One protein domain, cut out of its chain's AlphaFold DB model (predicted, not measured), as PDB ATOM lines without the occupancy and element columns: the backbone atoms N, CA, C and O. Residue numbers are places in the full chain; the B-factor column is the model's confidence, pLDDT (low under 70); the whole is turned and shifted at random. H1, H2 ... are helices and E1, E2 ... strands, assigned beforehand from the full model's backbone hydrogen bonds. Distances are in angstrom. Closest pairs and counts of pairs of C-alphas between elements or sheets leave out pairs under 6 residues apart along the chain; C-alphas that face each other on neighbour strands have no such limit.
ATOM      1  N   ALA A  55     200.201 196.849 107.082       46.81
ATOM      2  CA  ALA A  55     201.229 197.602 107.814       46.81
ATOM      3  C   ALA A  55     202.502 196.778 108.122       46.81
ATOM      4  O   ALA A  55     203.550 197.345 108.409       46.81
ATOM      5  N   ALA A  56     202.418 195.445 108.037       54.50
ATOM      6  CA  ALA A  56     203.535 194.523 108.212       54.50
ATOM      7  C   ALA A  56     204.367 194.272 106.935       54.50
ATOM      8  O   ALA A  56     205.429 193.675 107.051       54.50
ATOM      9  N   GLY A  57     203.924 194.716 105.751       60.19
ATOM     10  CA  GLY A  57     204.526 194.381 104.453       60.19
ATOM     11  C   GLY A  57     204.051 193.045 103.862       60.19
ATOM     12  O   GLY A  57     203.305 192.299 104.498       60.19
ATOM     13  N   PHE A  58     204.441 192.770 102.616       68.69
ATOM     14  CA  PHE A  58     204.110 191.550 101.879       68.69
ATOM     15  C   PHE A  58     205.291 191.040 101.041       68.69
ATOM     16  O   PHE A  58     206.107 191.824 100.548       68.69
ATOM     17  N   TYR A  59     205.373 189.721 100.860       71.62
ATOM     18  CA  TYR A  59     206.376 189.076 100.012       71.62
ATOM     19  C   TYR A  59     205.932 189.021  98.550       71.62
ATOM     20  O   TYR A  59     204.777 188.736  98.262       71.62
ATOM     21  N   THR A  60     206.856 189.243  97.615       75.62
ATOM     22  CA  THR A  60     206.645 189.081  96.166       75.62
ATOM     23  C   THR A  60     207.530 187.963  95.625       75.62
ATOM     24  O   THR A  60     208.551 187.647  96.230       75.62
ATOM     25  N   LEU A  61     207.176 187.361  94.485       74.88
ATOM     26  CA  LEU A  61     207.987 186.310  93.859       74.88
ATOM     27  C   LEU A  61     208.240 186.620  92.382       74.88
ATOM     28  O   LEU A  61     207.314 186.662  91.576       74.88
ATOM     29  N   THR A  62     209.505 186.793  92.015       74.62
ATOM     30  CA  THR A  62     209.942 186.967  90.625       74.62
ATOM     31  C   THR A  62     210.324 185.627  90.030       74.62
ATOM     32  O   THR A  62     211.328 185.036  90.419       74.62
ATOM     33  N   GLN A  63     209.515 185.130  89.099       65.31
ATOM     34  CA  GLN A  63     209.695 183.809  88.499       65.31
ATOM     35  C   GLN A  63     210.919 183.772  87.581       65.31
ATOM     36  O   GLN A  63     211.097 184.647  86.734       65.31
ATOM     37  N   VAL A  64     211.735 182.715  87.675       59.28
ATOM     38  CA  VAL A  64     212.931 182.583  86.815       59.28
ATOM     39  C   VAL A  64     212.617 182.286  85.354       59.28
ATOM     40  O   VAL A  64     213.430 182.606  84.492       59.28
ATOM     41  N   VAL A  65     211.486 181.634  85.073       57.19
ATOM     42  CA  VAL A  65     211.150 181.181  83.713       57.19
ATOM     43  C   VAL A  65     210.426 182.271  82.929       57.19
ATOM     44  O   VAL A  65     210.777 182.526  81.781       57.19
ATOM     45  N   SER A  66     209.440 182.929  83.539       57.28
ATOM     46  CA  SER A  66     208.680 183.996  82.881       57.28
ATOM     47  C   SER A  66     209.320 185.379  83.044       57.28
ATOM     48  O   SER A  66     208.967 186.293  82.304       57.28
ATOM     49  N   GLY A  67     210.238 185.561  84.004       49.94
ATOM     50  CA  GLY A  67     210.811 186.869  84.346       49.94
ATOM     51  C   GLY A  67     209.793 187.865  84.916       49.94
ATOM     52  O   GLY A  67     210.152 189.004  85.200       49.94
ATOM     53  N   GLY A  68     208.532 187.451  85.075       56.41
ATOM     54  CA  GLY A  68     207.468 188.251  85.661       56.41
ATOM     55  C   GLY A  68     207.559 188.235  87.182       56.41
ATOM     56  O   GLY A  68     207.710 187.172  87.796       56.41
ATOM     57  N   THR A  69     207.453 189.409  87.797       55.00
ATOM     58  CA  THR A  69     207.238 189.518  89.240       55.00
ATOM     59  C   THR A  69     205.758 189.319  89.521       55.00
ATOM     60  O   THR A  69     204.937 190.156  89.157       55.00
ATOM     61  N   VAL A  70     205.416 188.222  90.195       59.03
ATOM     62  CA  VAL A  70     204.102 188.059  90.816       59.03
ATOM     63  C   VAL A  70     204.102 188.986  92.026       59.03
ATOM     64  O   VAL A  70     204.580 188.649  93.113       59.03
ATOM     65  N   THR A  71     203.705 190.234  91.788       55.31
ATOM     66  CA  THR A  71     203.555 191.226  92.843       55.31
ATOM     67  C   THR A  71     202.338 190.874  93.671       55.31
ATOM     68  O   THR A  71     201.252 190.662  93.138       55.31
ATOM     69  N   ALA A  72     202.529 190.884  94.982       43.62
ATOM     70  CA  ALA A  72     201.513 190.619  95.982       43.62
ATOM     71  C   ALA A  72     200.549 191.820  96.180       43.62
ATOM     72  O   ALA A  72     200.207 192.231  97.281       43.62
ATOM     73  N   ALA A  73     200.155 192.449  95.080       39.53
ATOM     74  CA  ALA A  73     199.194 193.540  95.054       39.53
ATOM     75  C   ALA A  73     198.161 193.247  93.966       39.53
ATOM     76  O   ALA A  73     197.997 194.008  93.011       39.53
ATOM     77  N   GLY A  74     197.482 192.105  94.084       36.62
ATOM     78  CA  GLY A  74     196.276 191.855  93.305       36.62
ATOM     79  C   GLY A  74     195.202 192.880  93.677       36.62
ATOM     80  O   GLY A  74     194.571 192.727  94.715       36.62
ATOM     81  N   ALA A  75     195.047 193.945  92.876       28.58
ATOM     82  CA  ALA A  75     193.795 194.709  92.684       28.58
ATOM     83  C   ALA A  75     193.922 195.972  91.797       28.58
ATOM     84  O   ALA A  75     192.909 196.615  91.535       28.58
ATOM     85  N   ALA A  76     195.103 196.361  91.298       28.30
ATOM     86  CA  ALA A  76     195.213 197.525  90.407       28.30
ATOM     87  C   ALA A  76     196.084 197.241  89.179       28.30
ATOM     88  O   ALA A  76     197.206 197.724  89.063       28.30
ATOM     89  N   LEU A  99     213.205 198.408  95.987       40.28
ATOM     90  CA  LEU A  99     214.381 198.972  96.623       40.28
ATOM     91  C   LEU A  99     215.526 197.960  96.479       40.28
ATOM     92  O   LEU A  99     215.647 197.023  97.256       40.28
ATOM     93  N   THR A 100     216.335 198.117  95.436       41.38
ATOM     94  CA  THR A 100     217.523 197.286  95.162       41.38
ATOM     95  C   THR A 100     218.821 198.078  95.300       41.38
ATOM     96  O   THR A 100     219.903 197.518  95.148       41.38
ATOM     97  N   ALA A 101     218.742 199.373  95.626       35.19
ATOM     98  CA  ALA A 101     219.907 200.197  95.916       35.19
ATOM     99  C   ALA A 101     220.143 200.274  97.443       35.19
ATOM    100  O   ALA A 101     219.266 200.747  98.173       35.19
ATOM    101  N   PRO A 102     221.332 199.884  97.946       33.72
ATOM    102  CA  PRO A 102     221.633 199.900  99.381       33.72
ATOM    103  C   PRO A 102     221.474 201.287 100.009       33.72
ATOM    104  O   PRO A 102     220.941 201.437 101.103       33.72
ATOM    105  N   ALA A 103     221.850 202.339  99.279       36.38
ATOM    106  CA  ALA A 103     221.764 203.710  99.772       36.38
ATOM    107  C   ALA A 103     220.315 204.205  99.963       36.38
ATOM    108  O   ALA A 103     220.060 205.022 100.846       36.38
ATOM    109  N   THR A 104     219.351 203.707  99.179       41.28
ATOM    110  CA  THR A 104     217.948 204.150  99.277       41.28
ATOM    111  C   THR A 104     217.183 203.418 100.374       41.28
ATOM    112  O   THR A 104     216.286 203.998 100.979       41.28
ATOM    113  N   ILE A 105     217.562 202.174 100.686       44.00
ATOM    114  CA  ILE A 105     216.959 201.410 101.788       44.00
ATOM    115  C   ILE A 105     217.406 201.981 103.145       44.00
ATOM    116  O   ILE A 105     216.573 202.085 104.040       44.00
ATOM    117  N   ILE A 106     218.665 202.427 103.307       36.97
ATOM    118  CA  ILE A 106     219.129 203.040 104.572       36.97
ATOM    119  C   ILE A 106     218.355 204.336 104.825       36.97
ATOM    120  O   ILE A 106     217.879 204.570 105.935       36.97
ATOM    121  N   GLY A 107     218.165 205.143 103.777       34.69
ATOM    122  CA  GLY A 107     217.346 206.351 103.854       34.69
ATOM    123  C   GLY A 107     215.900 206.049 104.253       34.69
ATOM    124  O   GLY A 107     215.380 206.671 105.170       34.69
ATOM    125  N   ALA A 108     215.258 205.057 103.631       38.12
ATOM    126  CA  ALA A 108     213.858 204.730 103.911       38.12
ATOM    127  C   ALA A 108     213.641 204.038 105.275       38.12
ATOM    128  O   ALA A 108     212.679 204.346 105.978       38.12
ATOM    129  N   ALA A 109     214.542 203.142 105.690       37.16
ATOM    130  CA  ALA A 109     214.413 202.379 106.935       37.16
ATOM    131  C   ALA A 109     214.624 203.244 108.192       37.16
ATOM    132  O   ALA A 109     213.970 203.013 109.213       37.16
ATOM    133  N   VAL A 110     215.491 204.261 108.117       39.09
ATOM    134  CA  VAL A 110     215.802 205.158 109.245       39.09
ATOM    135  C   VAL A 110     214.699 206.198 109.487       39.09
ATOM    136  O   VAL A 110     214.523 206.651 110.615       39.09
ATOM    137  N   LEU A 111     213.912 206.547 108.468       39.69
ATOM    138  CA  LEU A 111     212.909 207.614 108.571       39.69
ATOM    139  C   LEU A 111     211.521 207.153 109.032       39.69
ATOM    140  O   LEU A 111     210.708 207.997 109.395       39.69
ATOM    141  N   GLY A 112     211.239 205.846 109.026       38.97
ATOM    142  CA  GLY A 112     209.877 205.326 109.214       38.97
ATOM    143  C   GLY A 112     209.740 204.114 110.135       38.97
ATOM    144  O   GLY A 112     208.782 203.366 109.989       38.97
ATOM    145  N   GLY A 113     210.686 203.863 111.049       36.47
ATOM    146  CA  GLY A 113     210.588 202.724 111.977       36.47
ATOM    147  C   GLY A 113     210.787 201.350 111.318       36.47
ATOM    148  O   GLY A 113     210.241 200.351 111.780       36.47
ATOM    149  N   GLY A 114     211.575 201.281 110.240       44.50
ATOM    150  CA  GLY A 114     211.760 200.081 109.416       44.50
ATOM    151  C   GLY A 114     212.744 199.038 109.960       44.50
ATOM    152  O   GLY A 114     213.212 198.206 109.188       44.50
ATOM    153  N   SER A 115     213.098 199.057 111.248       45.06
ATOM    154  CA  SER A 115     214.108 198.137 111.799       45.06
ATOM    155  C   SER A 115     213.658 196.671 111.787       45.06
ATOM    156  O   SER A 115     214.457 195.801 111.463       45.06
ATOM    157  N   LEU A 116     212.381 196.382 112.056       44.12
ATOM    158  CA  LEU A 116     211.852 195.006 112.028       44.12
ATOM    159  C   LEU A 116     211.710 194.456 110.600       44.12
ATOM    160  O   LEU A 116     211.972 193.285 110.342       44.12
ATOM    161  N   ILE A 117     211.339 195.327 109.666       51.28
ATOM    162  CA  ILE A 117     211.221 195.039 108.230       51.28
ATOM    163  C   ILE A 117     212.587 194.706 107.631       51.28
ATOM    164  O   ILE A 117     212.725 193.779 106.837       51.28
ATOM    165  N   TYR A 118     213.596 195.479 108.024       57.00
ATOM    166  CA  TYR A 118     214.955 195.327 107.542       57.00
ATOM    167  C   TYR A 118     215.589 194.017 108.006       57.00
ATOM    168  O   TYR A 118     216.160 193.283 107.203       57.00
ATOM    169  N   GLU A 119     215.424 193.698 109.290       56.91
ATOM    170  CA  GLU A 119     215.852 192.419 109.857       56.91
ATOM    171  C   GLU A 119     215.133 191.248 109.171       56.91
ATOM    172  O   GLU A 119     215.788 190.284 108.796       56.91
ATOM    173  N   GLY A 120     213.823 191.355 108.906       61.53
ATOM    174  CA  GLY A 120     213.066 190.339 108.167       61.53
ATOM    175  C   GLY A 120     213.560 190.135 106.730       61.53
ATOM    176  O   GLY A 120     213.784 189.002 106.310       61.53
ATOM    177  N   TYR A 121     213.805 191.217 105.984       63.09
ATOM    178  CA  TYR A 121     214.369 191.117 104.637       63.09
ATOM    179  C   TYR A 121     215.763 190.489 104.668       63.09
ATOM    180  O   TYR A 121     216.005 189.535 103.941       63.09
ATOM    181  N   CYS A 122     216.660 190.943 105.540       63.03
ATOM    182  CA  CYS A 122     217.998 190.368 105.660       63.03
ATOM    183  C   CYS A 122     217.976 188.893 106.100       63.03
ATOM    184  O   CYS A 122     218.754 188.092 105.580       63.03
ATOM    185  N   TYR A 123     217.034 188.513 106.969       63.28
ATOM    186  CA  TYR A 123     216.849 187.141 107.450       63.28
ATOM    187  C   TYR A 123     216.406 186.148 106.364       63.28
ATOM    188  O   TYR A 123     216.715 184.959 106.446       63.28
ATOM    189  N   TYR A 124     215.691 186.607 105.336       61.84
ATOM    190  CA  TYR A 124     215.226 185.738 104.247       61.84
ATOM    191  C   TYR A 124     215.991 185.943 102.934       61.84
ATOM    192  O   TYR A 124     216.159 184.993 102.167       61.84
ATOM    193  N   ALA A 125     216.461 187.162 102.667       62.06
ATOM    194  CA  ALA A 125     217.129 187.541 101.427       62.06
ATOM    195  C   ALA A 125     218.642 187.305 101.443       62.06
ATOM    196  O   ALA A 125     219.228 187.077 100.387       62.06
ATOM    197  N   VAL A 126     219.280 187.355 102.614       62.66
ATOM    198  CA  VAL A 126     220.748 187.340 102.721       62.66
ATOM    199  C   VAL A 126     221.263 186.233 103.635       62.66
ATOM    200  O   VAL A 126     222.326 185.681 103.362       62.66
ATOM    201  N   ASP A 127     220.516 185.878 104.678       60.66
ATOM    202  CA  ASP A 127     220.899 184.809 105.600       60.66
ATOM    203  C   ASP A 127     220.815 183.395 104.990       60.66
ATOM    204  O   ASP A 127     220.273 183.158 103.906       60.66
ATOM    205  N   ASP A 128     221.378 182.448 105.747       67.00
ATOM    206  CA  ASP A 128     221.522 181.030 105.425       67.00
ATOM    207  C   ASP A 128     220.250 180.336 104.911       67.00
ATOM    208  O   ASP A 128     219.111 180.756 105.118       67.00
ATOM    209  N   ARG A 129     220.470 179.166 104.300       82.44
ATOM    210  CA  ARG A 129     219.431 178.245 103.830       82.44
ATOM    211  C   ARG A 129     218.366 177.967 104.899       82.44
ATOM    212  O   ARG A 129     218.636 177.271 105.874       82.44
ATOM    213  N   LYS A 130     217.129 178.402 104.644       85.56
ATOM    214  CA  LYS A 130     215.944 178.124 105.465       85.56
ATOM    215  C   LYS A 130     215.226 176.891 104.944       85.56
ATOM    216  O   LYS A 130     214.624 176.923 103.870       85.56
ATOM    217  N   THR A 131     215.326 175.794 105.685       88.81
ATOM    218  CA  THR A 131     214.668 174.512 105.366       88.81
ATOM    219  C   THR A 131     213.585 174.119 106.359       88.81
ATOM    220  O   THR A 131     212.934 173.104 106.135       88.81
ATOM    221  N   ASP A 132     213.421 174.863 107.453       85.06
ATOM    222  CA  ASP A 132     212.376 174.580 108.434       85.06
ATOM    223  C   ASP A 132     211.005 175.008 107.876       85.06
ATOM    224  O   ASP A 132     210.825 176.185 107.536       85.06
ATOM    225  N   PRO A 133     210.020 174.094 107.776       82.69
ATOM    226  CA  PRO A 133     208.662 174.442 107.376       82.69
ATOM    227  C   PRO A 133     208.033 175.550 108.230       82.69
ATOM    228  O   PRO A 133     207.258 176.342 107.698       82.69
ATOM    229  N   ALA A 134     208.377 175.651 109.519       81.50
ATOM    230  CA  ALA A 134     207.853 176.692 110.406       81.50
ATOM    231  C   ALA A 134     208.284 178.110 109.989       81.50
ATOM    232  O   ALA A 134     207.587 179.076 110.292       81.50
ATOM    233  N   GLU A 135     209.401 178.235 109.268       82.06
ATOM    234  CA  GLU A 135     209.898 179.509 108.739       82.06
ATOM    235  C   GLU A 135     209.422 179.761 107.302       82.06
ATOM    236  O   GLU A 135     209.137 180.894 106.923       82.06
ATOM    237  N   VAL A 136     209.308 178.706 106.489       87.06
ATOM    238  CA  VAL A 136     208.956 178.826 105.064       87.06
ATOM    239  C   VAL A 136     207.448 178.997 104.856       87.06
ATOM    240  O   VAL A 136     207.038 179.803 104.020       87.06
ATOM    241  N   LEU A 137     206.601 178.279 105.602       87.88
ATOM    242  CA  LEU A 137     205.147 178.312 105.400       87.88
ATOM    243  C   LEU A 137     204.528 179.703 105.616       87.88
ATOM    244  O   LEU A 137     203.743 180.102 104.759       87.88
ATOM    245  N   PRO A 138     204.886 180.488 106.654       84.69
ATOM    246  CA  PRO A 138     204.339 181.837 106.819       84.69
ATOM    247  C   PRO A 138     204.678 182.771 105.651       84.69
ATOM    248  O   PRO A 138     203.864 183.612 105.268       84.69
ATOM    249  N   VAL A 139     205.863 182.609 105.050       83.50
ATOM    250  CA  VAL A 139     206.271 183.364 103.856       83.50
ATOM    251  C   VAL A 139     205.422 182.957 102.657       83.50
ATOM    252  O   VAL A 139     204.916 183.822 101.951       83.50
ATOM    253  N   LEU A 140     205.234 181.653 102.437       88.56
ATOM    254  CA  LEU A 140     204.409 181.142 101.340       88.56
ATOM    255  C   LEU A 140     202.935 181.516 101.495       88.56
ATOM    256  O   LEU A 140     202.291 181.849 100.504       88.56
ATOM    257  N   GLN A 141     202.425 181.507 102.724       87.12
ATOM    258  CA  GLN A 141     201.074 181.940 103.037       87.12
ATOM    259  C   GLN A 141     200.903 183.425 102.739       87.12
ATOM    260  O   GLN A 141     200.013 183.788 101.980       87.12
ATOM    261  N   ASN A 142     201.790 184.282 103.251       81.88
ATOM    262  CA  ASN A 142     201.731 185.707 102.948       81.88
ATOM    263  C   ASN A 142     201.882 185.975 101.442       81.88
ATOM    264  O   ASN A 142     201.162 186.801 100.892       81.88
ATOM    265  N   LEU A 143     202.773 185.252 100.762       83.06
ATOM    266  CA  LEU A 143     202.929 185.344  99.316       83.06
ATOM    267  C   LEU A 143     201.625 184.966  98.595       83.06
ATOM    268  O   LEU A 143     201.183 185.715  97.734       83.06
ATOM    269  N   GLY A 144     200.998 183.846  98.955       84.38
ATOM    270  CA  GLY A 144     199.753 183.375  98.343       84.38
ATOM    271  C   GLY A 144     198.538 184.253  98.642       84.38
ATOM    272  O   GLY A 144     197.731 184.481  97.751       84.38
ATOM    273  N   GLU A 145     198.430 184.797  99.856       83.94
ATOM    274  CA  GLU A 145     197.341 185.699 100.267       83.94
ATOM    275  C   GLU A 145     197.343 187.030  99.514       83.94
ATOM    276  O   GLU A 145     196.321 187.711  99.448       83.94
ATOM    277  N   ASN A 146     198.500 187.427  98.992       75.94
ATOM    278  CA  ASN A 146     198.666 188.727  98.365       75.94
ATOM    279  C   ASN A 146     198.928 188.616  96.848       75.94
ATOM    280  O   ASN A 146     198.716 189.588  96.120       75.94
ATOM    281  N   ALA A 147     199.374 187.455  96.353       77.25
ATOM    282  CA  ALA A 147     199.610 187.196  94.935       77.25
ATOM    283  C   ALA A 147     198.318 187.142  94.108       77.25
ATOM    284  O   ALA A 147     197.238 186.833  94.605       77.25
ATOM    285  N   ASP A 148     198.456 187.414  92.811       76.88
ATOM    286  CA  ASP A 148     197.376 187.202  91.854       76.88
ATOM    287  C   ASP A 148     197.079 185.689  91.726       76.88
ATOM    288  O   ASP A 148     197.989 184.921  91.372       76.88
ATOM    289  N   PRO A 149     195.832 185.249  91.993       80.69
ATOM    290  CA  PRO A 149     195.459 183.838  91.970       80.69
ATOM    291  C   PRO A 149     195.560 183.197  90.579       80.69
ATOM    292  O   PRO A 149     195.587 181.970  90.493       80.69
ATOM    293  N   ASP A 150     195.648 183.962  89.489       81.00
ATOM    294  CA  ASP A 150     195.900 183.421  88.146       81.00
ATOM    295  C   ASP A 150     197.392 183.128  87.898       81.00
ATOM    296  O   ASP A 150     197.746 182.421  86.953       81.00
ATOM    297  N   PHE A 151     198.285 183.604  88.772       77.31
ATOM    298  CA  PHE A 151     199.731 183.390  88.665       77.31
ATOM    299  C   PHE A 151     200.283 182.460  89.740       77.31
ATOM    300  O   PHE A 151     201.160 181.637  89.456       77.31
ATOM    301  N   LEU A 152     199.804 182.601  90.975       87.25
ATOM    302  CA  LEU A 152     200.297 181.843  92.113       87.25
ATOM    303  C   LEU A 152     199.166 181.563  93.092       87.25
ATOM    304  O   LEU A 152     198.442 182.467  93.491       87.25
ATOM    305  N   ARG A 153     199.067 180.307  93.530       88.56
ATOM    306  CA  ARG A 153     198.156 179.905  94.605       88.56
ATOM    307  C   ARG A 153     198.920 179.129  95.657       88.56
ATOM    308  O   ARG A 153     199.673 178.210  95.332       88.56
ATOM    309  N   PHE A 154     198.711 179.482  96.914       91.25
ATOM    310  CA  PHE A 154     199.137 178.665  98.038       91.25
ATOM    311  C   PHE A 154     197.898 177.993  98.614       91.25
ATOM    312  O   PHE A 154     196.985 178.680  99.064       91.25
ATOM    313  N   VAL A 155     197.839 176.666  98.528       91.19
ATOM    314  CA  VAL A 155     196.636 175.902  98.860       91.19
ATOM    315  C   VAL A 155     196.898 175.014 100.064       91.19
ATOM    316  O   VAL A 155     197.866 174.249 100.077       91.19
ATOM    317  N   ASP A 156     196.013 175.111 101.050       91.00
ATOM    318  CA  ASP A 156     195.933 174.202 102.189       91.00
ATOM    319  C   ASP A 156     195.063 172.996 101.802       91.00
ATOM    320  O   ASP A 156     193.921 173.149 101.375       91.00
ATOM    321  N   LEU A 157     195.626 171.794 101.905       89.06
ATOM    322  CA  LEU A 157     194.962 170.523 101.606       89.06
ATOM    323  C   LEU A 157     194.388 169.856 102.867       89.06
ATOM    324  O   LEU A 157     193.820 168.768 102.783       89.06
ATOM    325  N   THR A 158     194.547 170.472 104.040       87.50
ATOM    326  CA  THR A 158     194.010 169.968 105.313       87.50
ATOM    327  C   THR A 158     192.568 170.404 105.571       87.50
ATOM    328  O   THR A 158     191.896 169.833 106.434       87.50
ATOM    329  N   VAL A 159     192.077 171.382 104.807       87.69
ATOM    330  CA  VAL A 159     190.692 171.863 104.862       87.69
ATOM    331  C   VAL A 159     189.726 170.820 104.281       87.69
ATOM    332  O   VAL A 159     190.111 170.011 103.430       87.69
ATOM    333  N   PRO A 160     188.461 170.786 104.741       84.31
ATOM    334  CA  PRO A 160     187.490 169.824 104.235       84.31
ATOM    335  C   PRO A 160     187.172 170.081 102.752       84.31
ATOM    336  O   PRO A 160     187.333 171.188 102.243       84.31
ATOM    337  N   ALA A 161     186.733 169.036 102.043       80.94
ATOM    338  CA  ALA A 161     186.635 169.052 100.579       80.94
ATOM    339  C   ALA A 161     185.654 170.090 100.004       80.94
ATOM    340  O   ALA A 161     185.784 170.478  98.848       80.94
ATOM    341  N   ASP A 162     184.688 170.543 100.800       84.50
ATOM    342  CA  ASP A 162     183.752 171.624 100.480       84.50
ATOM    343  C   ASP A 162     184.394 173.023 100.515       84.50
ATOM    344  O   ASP A 162     183.810 173.969  99.992       84.50
ATOM    345  N   GLN A 163     185.581 173.151 101.113       83.25
ATOM    346  CA  GLN A 163     186.337 174.401 101.265       83.25
ATOM    347  C   GLN A 163     187.673 174.397 100.512       83.25
ATOM    348  O   GLN A 163     188.425 175.367 100.598       83.25
ATOM    349  N   LEU A 164     187.987 173.321  99.785       83.56
ATOM    350  CA  LEU A 164     189.181 173.278  98.947       83.56
ATOM    351  C   LEU A 164     189.064 174.276  97.793       83.56
ATOM    352  O   LEU A 164     187.992 174.465  97.215       83.56
ATOM    353  N   ASP A 165     190.194 174.883  97.435       81.94
ATOM    354  CA  ASP A 165     190.290 175.730  96.247       81.94
ATOM    355  C   ASP A 165     189.875 174.927  95.002       81.94
ATOM    356  O   ASP A 165     190.296 173.781  94.828       81.94
ATOM    357  N   GLU A 166     189.083 175.532  94.113       81.94
ATOM    358  CA  GLU A 166     188.591 174.885  92.885       81.94
ATOM    359  C   GLU A 166     189.733 174.342  92.007       81.94
ATOM    360  O   GLU A 166     189.548 173.385  91.256       81.94
ATOM    361  N   SER A 167     190.943 174.904  92.118       77.50
ATOM    362  CA  SER A 167     192.102 174.405  91.380       77.50
ATOM    363  C   SER A 167     192.615 173.050  91.863       77.50
ATOM    364  O   SER A 167     193.418 172.452  91.146       77.50
ATOM    365  N   VAL A 168     192.250 172.576  93.062       84.75
ATOM    366  CA  VAL A 168     192.747 171.316  93.644       84.75
ATOM    367  C   VAL A 168     192.224 170.124  92.857       84.75
ATOM    368  O   VAL A 168     191.019 169.910  92.744       84.75
ATOM    369  N   THR A 169     193.140 169.312  92.332       86.56
ATOM    370  CA  THR A 169     192.771 168.091  91.614       86.56
ATOM    371  C   THR A 169     192.786 166.877  92.545       86.56
ATOM    372  O   THR A 169     193.316 166.923  93.656       86.56
ATOM    373  N   LYS A 170     192.207 165.750  92.110       85.62
ATOM    374  CA  LYS A 170     192.254 164.504  92.899       85.62
ATOM    375  C   LYS A 170     193.691 164.026  93.095       85.62
ATOM    376  O   LYS A 170     194.042 163.557  94.170       85.62
ATOM    377  N   GLU A 171     194.520 164.216  92.076       85.50
ATOM    378  CA  GLU A 171     195.941 163.888  92.099       85.50
ATOM    379  C   GLU A 171     196.684 164.711  93.161       85.50
ATOM    380  O   GLU A 171     197.572 164.180  93.824       85.50
ATOM    381  N   ASP A 172     196.296 165.974  93.383       85.62
ATOM    382  CA  ASP A 172     196.888 166.816  94.429       85.62
ATOM    383  C   ASP A 172     196.612 166.281  95.843       85.62
ATOM    384  O   ASP A 172     197.461 166.394  96.725       85.62
ATOM    385  N   LEU A 173     195.453 165.656  96.060       85.06
ATOM    386  CA  LEU A 173     195.082 165.059  97.347       85.06
ATOM    387  C   LEU A 173     195.789 163.717  97.592       85.06
ATOM    388  O   LEU A 173     196.131 163.385  98.726       85.06
ATOM    389  N   GLU A 174     196.065 162.957  96.531       86.19
ATOM    390  CA  GLU A 174     196.779 161.672  96.608       86.19
ATOM    391  C   GLU A 174     198.273 161.828  96.933       86.19
ATOM    392  O   GLU A 174     198.928 160.884  97.378       86.19
ATOM    393  N   ILE A 175     198.823 163.031  96.751       84.25
ATOM    394  CA  ILE A 175     200.224 163.362  97.037       84.25
ATOM    395  C   ILE A 175     200.569 163.225  98.534       84.25
ATOM    396  O   ILE A 175     201.742 162.985  98.854       84.25
ATOM    397  N   GLY A 176     199.578 163.345  99.429       84.81
ATOM    398  CA  GLY A 176     199.747 163.221 100.881       84.81
ATOM    399  C   GLY A 176     200.457 164.412 101.535       84.81
ATOM    400  O   GLY A 176     201.114 164.246 102.560       84.81
ATOM    401  N   GLU A 177     200.372 165.595 100.927       88.81
ATOM    402  CA  GLU A 177     200.933 166.840 101.463       88.81
ATOM    403  C   GLU A 177     199.865 167.661 102.179       88.81
ATOM    404  O   GLU A 177     198.685 167.578 101.854       88.81
ATOM    405  N   THR A 178     200.285 168.484 103.139       90.38
ATOM    406  CA  THR A 178     199.375 169.413 103.824       90.38
ATOM    407  C   THR A 178     199.187 170.704 103.044       90.38
ATOM    408  O   THR A 178     198.113 171.282 103.088       90.38
ATOM    409  N   HIS A 179     200.216 171.154 102.324       91.75
ATOM    410  CA  HIS A 179     200.181 172.393 101.556       91.75
ATOM    411  C   HIS A 179     200.882 172.217 100.212       91.75
ATOM    412  O   HIS A 179     201.909 171.533 100.101       91.75
ATOM    413  N   ILE A 180     200.359 172.898  99.196       92.81
ATOM    414  CA  ILE A 180     200.948 172.948  97.858       92.81
ATOM    415  C   ILE A 180     201.058 174.391  97.373       92.81
ATOM    416  O   ILE A 180     200.162 175.211  97.564       92.81
ATOM    417  N   LEU A 181     202.174 174.695  96.716       92.56
ATOM    418  CA  LEU A 181     202.363 175.936  95.978       92.56
ATOM    419  C   LEU A 181     202.141 175.654  94.494       92.56
ATOM    420  O   LEU A 181     202.887 174.885  93.888       92.56
ATOM    421  N   LYS A 182     201.140 176.298  93.906       91.56
ATOM    422  CA  LYS A 182     200.846 176.235  92.477       91.56
ATOM    423  C   LYS A 182     201.364 177.483  91.794       91.56
ATOM    424  O   LYS A 182     201.053 178.595  92.210       91.56
ATOM    425  N   VAL A 183     202.144 177.289  90.738       88.25
ATOM    426  CA  VAL A 183     202.699 178.373  89.926       88.25
ATOM    427  C   VAL A 183     202.284 178.172  88.477       88.25
ATOM    428  O   VAL A 183     202.485 177.091  87.915       88.25
ATOM    429  N   ALA A 184     201.708 179.205  87.873       82.94
ATOM    430  CA  ALA A 184     201.346 179.193  86.465       82.94
ATOM    431  C   ALA A 184     202.608 179.124  85.591       82.94
ATOM    432  O   ALA A 184     203.569 179.867  85.797       82.94
ATOM    433  N   LYS A 185     202.614 178.212  84.617       79.56
ATOM    434  CA  LYS A 185     203.744 178.010  83.699       79.56
ATOM    435  C   LYS A 185     203.492 178.633  82.330       79.56
ATOM    436  O   LYS A 185     204.417 179.154  81.712       79.56
ATOM    437  N   GLU A 186     202.258 178.541  81.851       73.62
ATOM    438  CA  GLU A 186     201.837 179.033  80.542       73.62
ATOM    439  C   GLU A 186     200.500 179.753  80.673       73.62
ATOM    440  O   GLU A 186     199.657 179.348  81.473       73.62
ATOM    441  N   TRP A 187     200.295 180.783  79.852       71.50
ATOM    442  CA  TRP A 187     199.105 181.633  79.867       71.50
ATOM    443  C   TRP A 187     198.459 181.662  78.491       71.50
ATOM    444  O   TRP A 187     199.147 181.651  77.468       71.50
ATOM    445  N   ASN A 188     197.133 181.713  78.466       73.94
ATOM    446  CA  ASN A 188     196.397 181.947  77.236       73.94
ATOM    447  C   ASN A 188     196.397 183.445  76.885       73.94
ATOM    448  O   ASN A 188     196.779 184.301  77.681       73.94
ATOM    449  N   THR A 189     195.912 183.777  75.690       71.06
ATOM    450  CA  THR A 189     195.802 185.164  75.204       71.06
ATOM    451  C   THR A 189     194.898 186.054  76.072       71.06
ATOM    452  O   THR A 189     194.962 187.272  75.966       71.06
ATOM    453  N   HIS A 190     194.065 185.460  76.930       72.50
ATOM    454  CA  HIS A 190     193.159 186.164  77.840       72.50
ATOM    455  C   HIS A 190     193.759 186.370  79.242       72.50
ATOM    456  O   HIS A 190     193.089 186.922  80.105       72.50
ATOM    457  N   GLY A 191     195.011 185.952  79.472       66.75
ATOM    458  CA  GLY A 191     195.705 186.120  80.751       66.75
ATOM    459  C   GLY A 191     195.455 185.010  81.772       66.75
ATOM    460  O   GLY A 191     196.032 185.062  82.851       66.75
ATOM    461  N   HIS A 192     194.674 183.980  81.435       69.19
ATOM    462  CA  HIS A 192     194.434 182.856  82.339       69.19
ATOM    463  C   HIS A 192     195.500 181.764  82.182       69.19
ATOM    464  O   HIS A 192     195.951 181.491  81.060       69.19
ATOM    465  N   PRO A 193     195.875 181.087  83.275       68.50
ATOM    466  CA  PRO A 193     196.857 180.016  83.244       68.50
ATOM    467  C   PRO A 193     196.313 178.795  82.491       68.50
ATOM    468  O   PRO A 193     195.234 178.286  82.786       68.50
ATOM    469  N   MET A 194     197.077 178.305  81.516       69.44
ATOM    470  CA  MET A 194     196.775 177.071  80.780       69.44
ATOM    471  C   MET A 194     197.360 175.839  81.466       69.44
ATOM    472  O   MET A 194     196.795 174.752  81.373       69.44
ATOM    473  N   THR A 195     198.505 175.996  82.132       82.50
ATOM    474  CA  THR A 195     199.183 174.901  82.827       82.50
ATOM    475  C   THR A 195     199.755 175.368  84.159       82.50
ATOM    476  O   THR A 195     200.338 176.450  84.270       82.50
ATOM    477  N   TRP A 196     199.601 174.517  85.171       85.50
ATOM    478  CA  TRP A 196     200.106 174.731  86.521       85.50
ATOM    479  C   TRP A 196     201.268 173.789  86.812       85.50
ATOM    480  O   TRP A 196     201.273 172.629  86.399       85.50
ATOM    481  N   THR A 197     202.253 174.296  87.546       88.88
ATOM    482  CA  THR A 197     203.291 173.481  88.174       88.88
ATOM    483  C   THR A 197     203.038 173.442  89.672       88.88
ATOM    484  O   THR A 197     202.957 174.491  90.312       88.88
ATOM    485  N   ASN A 198     202.928 172.234  90.221       91.62
ATOM    486  CA  ASN A 198     202.610 172.017  91.627       91.62
ATOM    487  C   ASN A 198     203.895 171.670  92.388       91.62
ATOM    488  O   ASN A 198     204.589 170.705  92.056       91.62
ATOM    489  N   TYR A 199     204.199 172.445  93.424       92.19
ATOM    490  CA  TYR A 199     205.336 172.234  94.308       92.19
ATOM    491  C   TYR A 199     204.846 171.856  95.702       92.19
ATOM    492  O   TYR A 199     204.063 172.571  96.324       92.19
ATOM    493  N   ARG A 200     205.343 170.731  96.215       93.44
ATOM    494  CA  ARG A 200     205.074 170.281  97.586       93.44
ATOM    495  C   ARG A 200     205.694 171.250  98.584       93.44
ATOM    496  O   ARG A 200     206.909 171.461  98.531       93.44
ATOM    497  N   ALA A 201     204.901 171.790  99.507       92.06
ATOM    498  CA  ALA A 201     205.411 172.768 100.462       92.06
ATOM    499  C   ALA A 201     206.514 172.195 101.366       92.06
ATOM    500  O   ALA A 201     207.491 172.885 101.639       92.06
ATOM    501  N   SER A 202     206.438 170.908 101.725       92.19
ATOM    502  CA  SER A 202     207.457 170.200 102.520       92.19
ATOM    503  C   SER A 202     208.860 170.169 101.891       92.19
ATOM    504  O   SER A 202     209.853 169.894 102.567       92.19
ATOM    505  N   ARG A 203     208.957 170.415 100.580       93.94
ATOM    506  CA  ARG A 203     210.207 170.398  99.808       93.94
ATOM    507  C   ARG A 203     210.648 171.788  99.368       93.94
ATOM    508  O   ARG A 203     211.699 171.901  98.731       93.94
ATOM    509  N   LEU A 204     209.870 172.819  99.682       93.94
ATOM    510  CA  LEU A 204     210.244 174.202  99.435       93.94
ATOM    511  C   LEU A 204     211.207 174.685 100.511       93.94
ATOM    512  O   LEU A 204     211.099 174.331 101.681       93.94
ATOM    513  N   TYR A 205     212.179 175.481 100.094       91.81
ATOM    514  CA  TYR A 205     213.160 176.069 100.988       91.81
ATOM    515  C   TYR A 205     213.664 177.388 100.398       91.81
ATOM    516  O   TYR A 205     213.588 177.605  99.184       91.81
ATOM    517  N   ILE A 206     214.177 178.272 101.251       87.81
ATOM    518  CA  ILE A 206     214.657 179.599 100.847       87.81
ATOM    519  C   ILE A 206     216.177 179.642 101.001       87.81
ATOM    520  O   ILE A 206     216.710 179.187 102.010       87.81
ATOM    521  N   VAL A 207     216.896 180.140  99.994       83.06
ATOM    522  CA  VAL A 207     218.353 180.372 100.064       83.06
ATOM    523  C   VAL A 207     218.677 181.681  99.390       83.06
ATOM    524  O   VAL A 207     218.375 181.815  98.206       83.06
ATOM    525  N   ASN A 208     219.334 182.601 100.099       76.25
ATOM    526  CA  ASN A 208     219.758 183.893  99.555       76.25
ATOM    527  C   ASN A 208     218.593 184.636  98.872       76.25
ATOM    528  O   ASN A 208     218.711 185.077  97.729       76.25
ATOM    529  N   GLY A 209     217.419 184.651  99.513       74.56
ATOM    530  CA  GLY A 209     216.217 185.262  98.950       74.56
ATOM    531  C   GLY A 209     215.594 184.507  97.791       74.56
ATOM    532  O   GLY A 209     214.687 185.026  97.164       74.56
ATOM    533  N   GLN A 210     216.039 183.295  97.476       80.44
ATOM    534  CA  GLN A 210     215.486 182.514  96.375       80.44
ATOM    535  C   GLN A 210     214.588 181.417  96.911       80.44
ATOM    536  O   GLN A 210     215.031 180.589  97.710       80.44
ATOM    537  N   LEU A 211     213.358 181.357  96.411       87.69
ATOM    538  CA  LEU A 211     212.488 180.218  96.637       87.69
ATOM    539  C   LEU A 211     212.930 179.064  95.733       87.69
ATOM    540  O   LEU A 211     213.001 179.185  94.501       87.69
ATOM    541  N   ARG A 212     213.242 177.931  96.355       89.56
ATOM    542  CA  ARG A 212     213.738 176.734  95.679       89.56
ATOM    543  C   ARG A 212     212.932 175.514  96.073       89.56
ATOM    544  O   ARG A 212     212.412 175.417  97.179       89.56
ATOM    545  N   TYR A 213     212.878 174.564  95.153       94.06
ATOM    546  CA  TYR A 213     212.276 173.262  95.357       94.06
ATOM    547  C   TYR A 213     213.369 172.201  95.392       94.06
ATOM    548  O   TYR A 213     214.233 172.140  94.515       94.06
ATOM    549  N   LYS A 214     213.357 171.387  96.445       93.75
ATOM    550  CA  LYS A 214     214.311 170.296  96.618       93.75
ATOM    551  C   LYS A 214     213.975 169.189  95.634       93.75
ATOM    552  O   LYS A 214     212.929 168.561  95.783       93.75
ATOM    553  N   ASP A 215     214.869 168.895  94.701       91.44
ATOM    554  CA  ASP A 215     214.706 167.841  93.696       91.44
ATOM    555  C   ASP A 215     215.682 166.691  93.922       91.44
ATOM    556  O   ASP A 215     216.618 166.773  94.717       91.44
ATOM    557  N   PHE A 216     215.459 165.575  93.228       86.94
ATOM    558  CA  PHE A 216     216.478 164.535  93.173       86.94
ATOM    559  C   PHE A 216     217.604 165.000  92.239       86.94
ATOM    560  O   PHE A 216     217.497 164.902  91.019       86.94
ATOM    561  N   GLY A 217     218.670 165.553  92.821       90.31
ATOM    562  CA  GLY A 217     219.817 166.086  92.091       90.31
ATOM    563  C   GLY A 217     219.887 167.607  92.169       90.31
ATOM    564  O   GLY A 217     220.127 168.162  93.239       90.31
ATOM    565  N   ARG A 218     219.750 168.290  91.026       88.38
ATOM    566  CA  ARG A 218     219.819 169.755  90.985       88.38
ATOM    567  C   ARG A 218     218.471 170.353  91.367       88.38
ATOM    568  O   ARG A 218     217.534 170.276  90.583       88.38
ATOM    569  N   ASP A 219     218.437 171.009  92.521       91.56
ATOM    570  CA  ASP A 219     217.257 171.709  93.029       91.56
ATOM    571  C   ASP A 219     216.739 172.768  92.048       91.56
ATOM    572  O   ASP A 219     217.501 173.639  91.596       91.56
ATOM    573  N   THR A 220     215.436 172.729  91.771       91.38
ATOM    574  CA  THR A 220     214.755 173.714  90.930       91.38
ATOM    575  C   THR A 220     214.705 175.067  91.632       91.38
ATOM    576  O   THR A 220     214.272 175.191  92.776       91.38
ATOM    577  N   ARG A 221     215.157 176.116  90.942       89.50
ATOM    578  CA  ARG A 221     214.915 177.505  91.351       89.50
ATOM    579  C   ARG A 221     213.542 177.905  90.818       89.50
ATOM    580  O   ARG A 221     213.305 177.733  89.628       89.50
ATOM    581  N   ILE A 222     212.666 178.399  91.688       86.75
ATOM    582  CA  ILE A 222     211.323 178.866  91.309       86.75
ATOM    583  C   ILE A 222     211.370 180.365  91.026       86.75
ATOM    584  O   ILE A 222     210.900 180.826  89.989       86.75
ATOM    585  N   GLY A 223     212.001 181.129  91.915       81.31
ATOM    586  CA  GLY A 223     212.084 182.571  91.756       81.31
ATOM    587  C   GLY A 223     212.791 183.273  92.903       81.31
ATOM    588  O   GLY A 223     213.197 182.634  93.873       81.31
ATOM    589  N   ASP A 224     212.934 184.584  92.769       78.50
ATOM    590  CA  ASP A 224     213.504 185.459  93.792       78.50
ATOM    591  C   ASP A 224     212.383 186.113  94.606       78.50
ATOM    592  O   ASP A 224     211.410 186.621  94.045       78.50
ATOM    593  N   LEU A 225     212.520 186.093  95.926       73.25
ATOM    594  CA  LEU A 225     211.603 186.689  96.881       73.25
ATOM    595  C   LEU A 225     211.954 188.163  97.084       73.25
ATOM    596  O   LEU A 225     213.081 188.510  97.441       73.25
ATOM    597  N   GLY A 226     210.973 189.031  96.871       67.75
ATOM    598  CA  GLY A 226     211.024 190.431  97.275       67.75
ATOM    599  C   GLY A 226     210.188 190.663  98.528       67.75
ATOM    600  O   GLY A 226     209.327 189.855  98.868       67.75
ATOM    601  N   PHE A 227     210.421 191.782  99.205       65.62
ATOM    602  CA  PHE A 227     209.578 192.240 100.305       65.62
ATOM    603  C   PHE A 227     209.206 193.699 100.074       65.62
ATOM    604  O   PHE A 227     210.071 194.525  99.779       65.62
ATOM    605  N   VAL A 228     207.918 194.011 100.174       64.31
ATOM    606  CA  VAL A 228     207.376 195.354  99.957       64.31
ATOM    607  C   VAL A 228     206.641 195.777 101.213       64.31
ATOM    608  O   VAL A 228     205.809 195.040 101.732       64.31
ATOM    609  N   VAL A 229     206.918 196.983 101.697       56.16
ATOM    610  CA  VAL A 229     206.205 197.551 102.841       56.16
ATOM    611  C   VAL A 229     205.238 198.610 102.363       56.16
ATOM    612  O   VAL A 229     205.584 199.475 101.558       56.16
TER     613      VAL A 229
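What this domain is: This is residues 55 to 76 and 99 to 229 of the 284 residues of an uncharacterized protein of Donghicola mangrovi (UniProt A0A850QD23). Helix H3 packs on two antiparallel sheets, a strongly twisted one of four strands and a smaller one of three. H2 packs on the larger sheet and H1 lies farther out at that end of the longest axis, while H4, which only grazes the smaller sheet, lies at the other end. The printed part has 153 residues, with four named helices and seven named strands in the order E1 H1 H2 H3 E2 H4 E3 E4 E5 E6 E7; the class is mixed, helices and strands. The sheets run E1 - E7 - E6 - E5 and E2 - E3 - E4. The whole is compact, with a radius of gyration of the C-alphas of 16.2 A and spans of 50 by 35 by 31 A.

How they stand to each other: E1, residues 58 to 63, is antiparallel to E7, residues 220 to 228, with N 60 and O 226 2.8 A apart, within hydrogen-bond range. Residues 61 to 62 of E1 also pair, antiparallel, with residues 69 to 70. E5, residues 204 to 207, and E6, residues 210 to 213, form a hairpin, with N 205 and O 212 at 2.9 A. E6 and E7 form another, with N 211 and O 223 at 2.8 A; E5, E6 and E7 are a meander, each strand the antiparallel neighbour of the one before. H1, residues 102 to 111, is close to but not clearly touching H2, residues 115 to 125, the closest C-alphas being those of Ala 109 and Ser 115, 6.5 A apart. H2 is on one face of the four-stranded sheet, two layers, at a height over the sheet of 7.0 A and over none of its strands; its closest C-alphas with E7 are those of Tyr 121 and Phe 227, 6.6 A apart. H3, residues 133 to 146, is on that sheet too, and the C-alphas of Tyr 59 and Leu 143, the closest of E1 and H3, are 5.1 A apart. H3 is also on one face of the sheet of E2, residues 152 to 156, E3, residues 179 to 187, and E4, residues 193 to 200, again two layers. It lies over E2 and E3 at a height over the sheet of 9.5 A, slantwise to the strands, at 48 degrees to E2 on the local plane. E2 and E3 are antiparallel neighbours, with N 153 and O 182 within hydrogen-bond range at 2.9 A, and in the hairpin E3 and E4 N 181 and O 199 are within hydrogen-bond range at 2.9 A. H4, residues 170 to 174, only grazes this sheet with residues 172 to 173. Every O i to N i+4 pair is within range in H2 and H4, against 5 of 6 in H1 and 8 of 10 in H3.

Where its parts are: E1 begins at C-alpha 58, (204.110, 191.550, 101.879). H3 measures 19.6 A from C-alpha 133, (208.662, 174.442, 107.376), to C-alpha 146. E3 measures 23.6 A, and E7 24.6 A, ending at C-alpha 228, (207.376, 195.354, 99.957).

The domain as a whole: The two farthest C-alphas, those of Leu 111 and Lys 170, are 50.3 A apart. Residues 77 to 98 are not printed; C-alphas 76 and 99 are 20.2 A apart across this cut. The link E2 to H4, 13 residues, is long. The mean pLDDT of the printed part is 72.6, and 56 residues are under 70, among them residues 63 to 76 and 99 to 128.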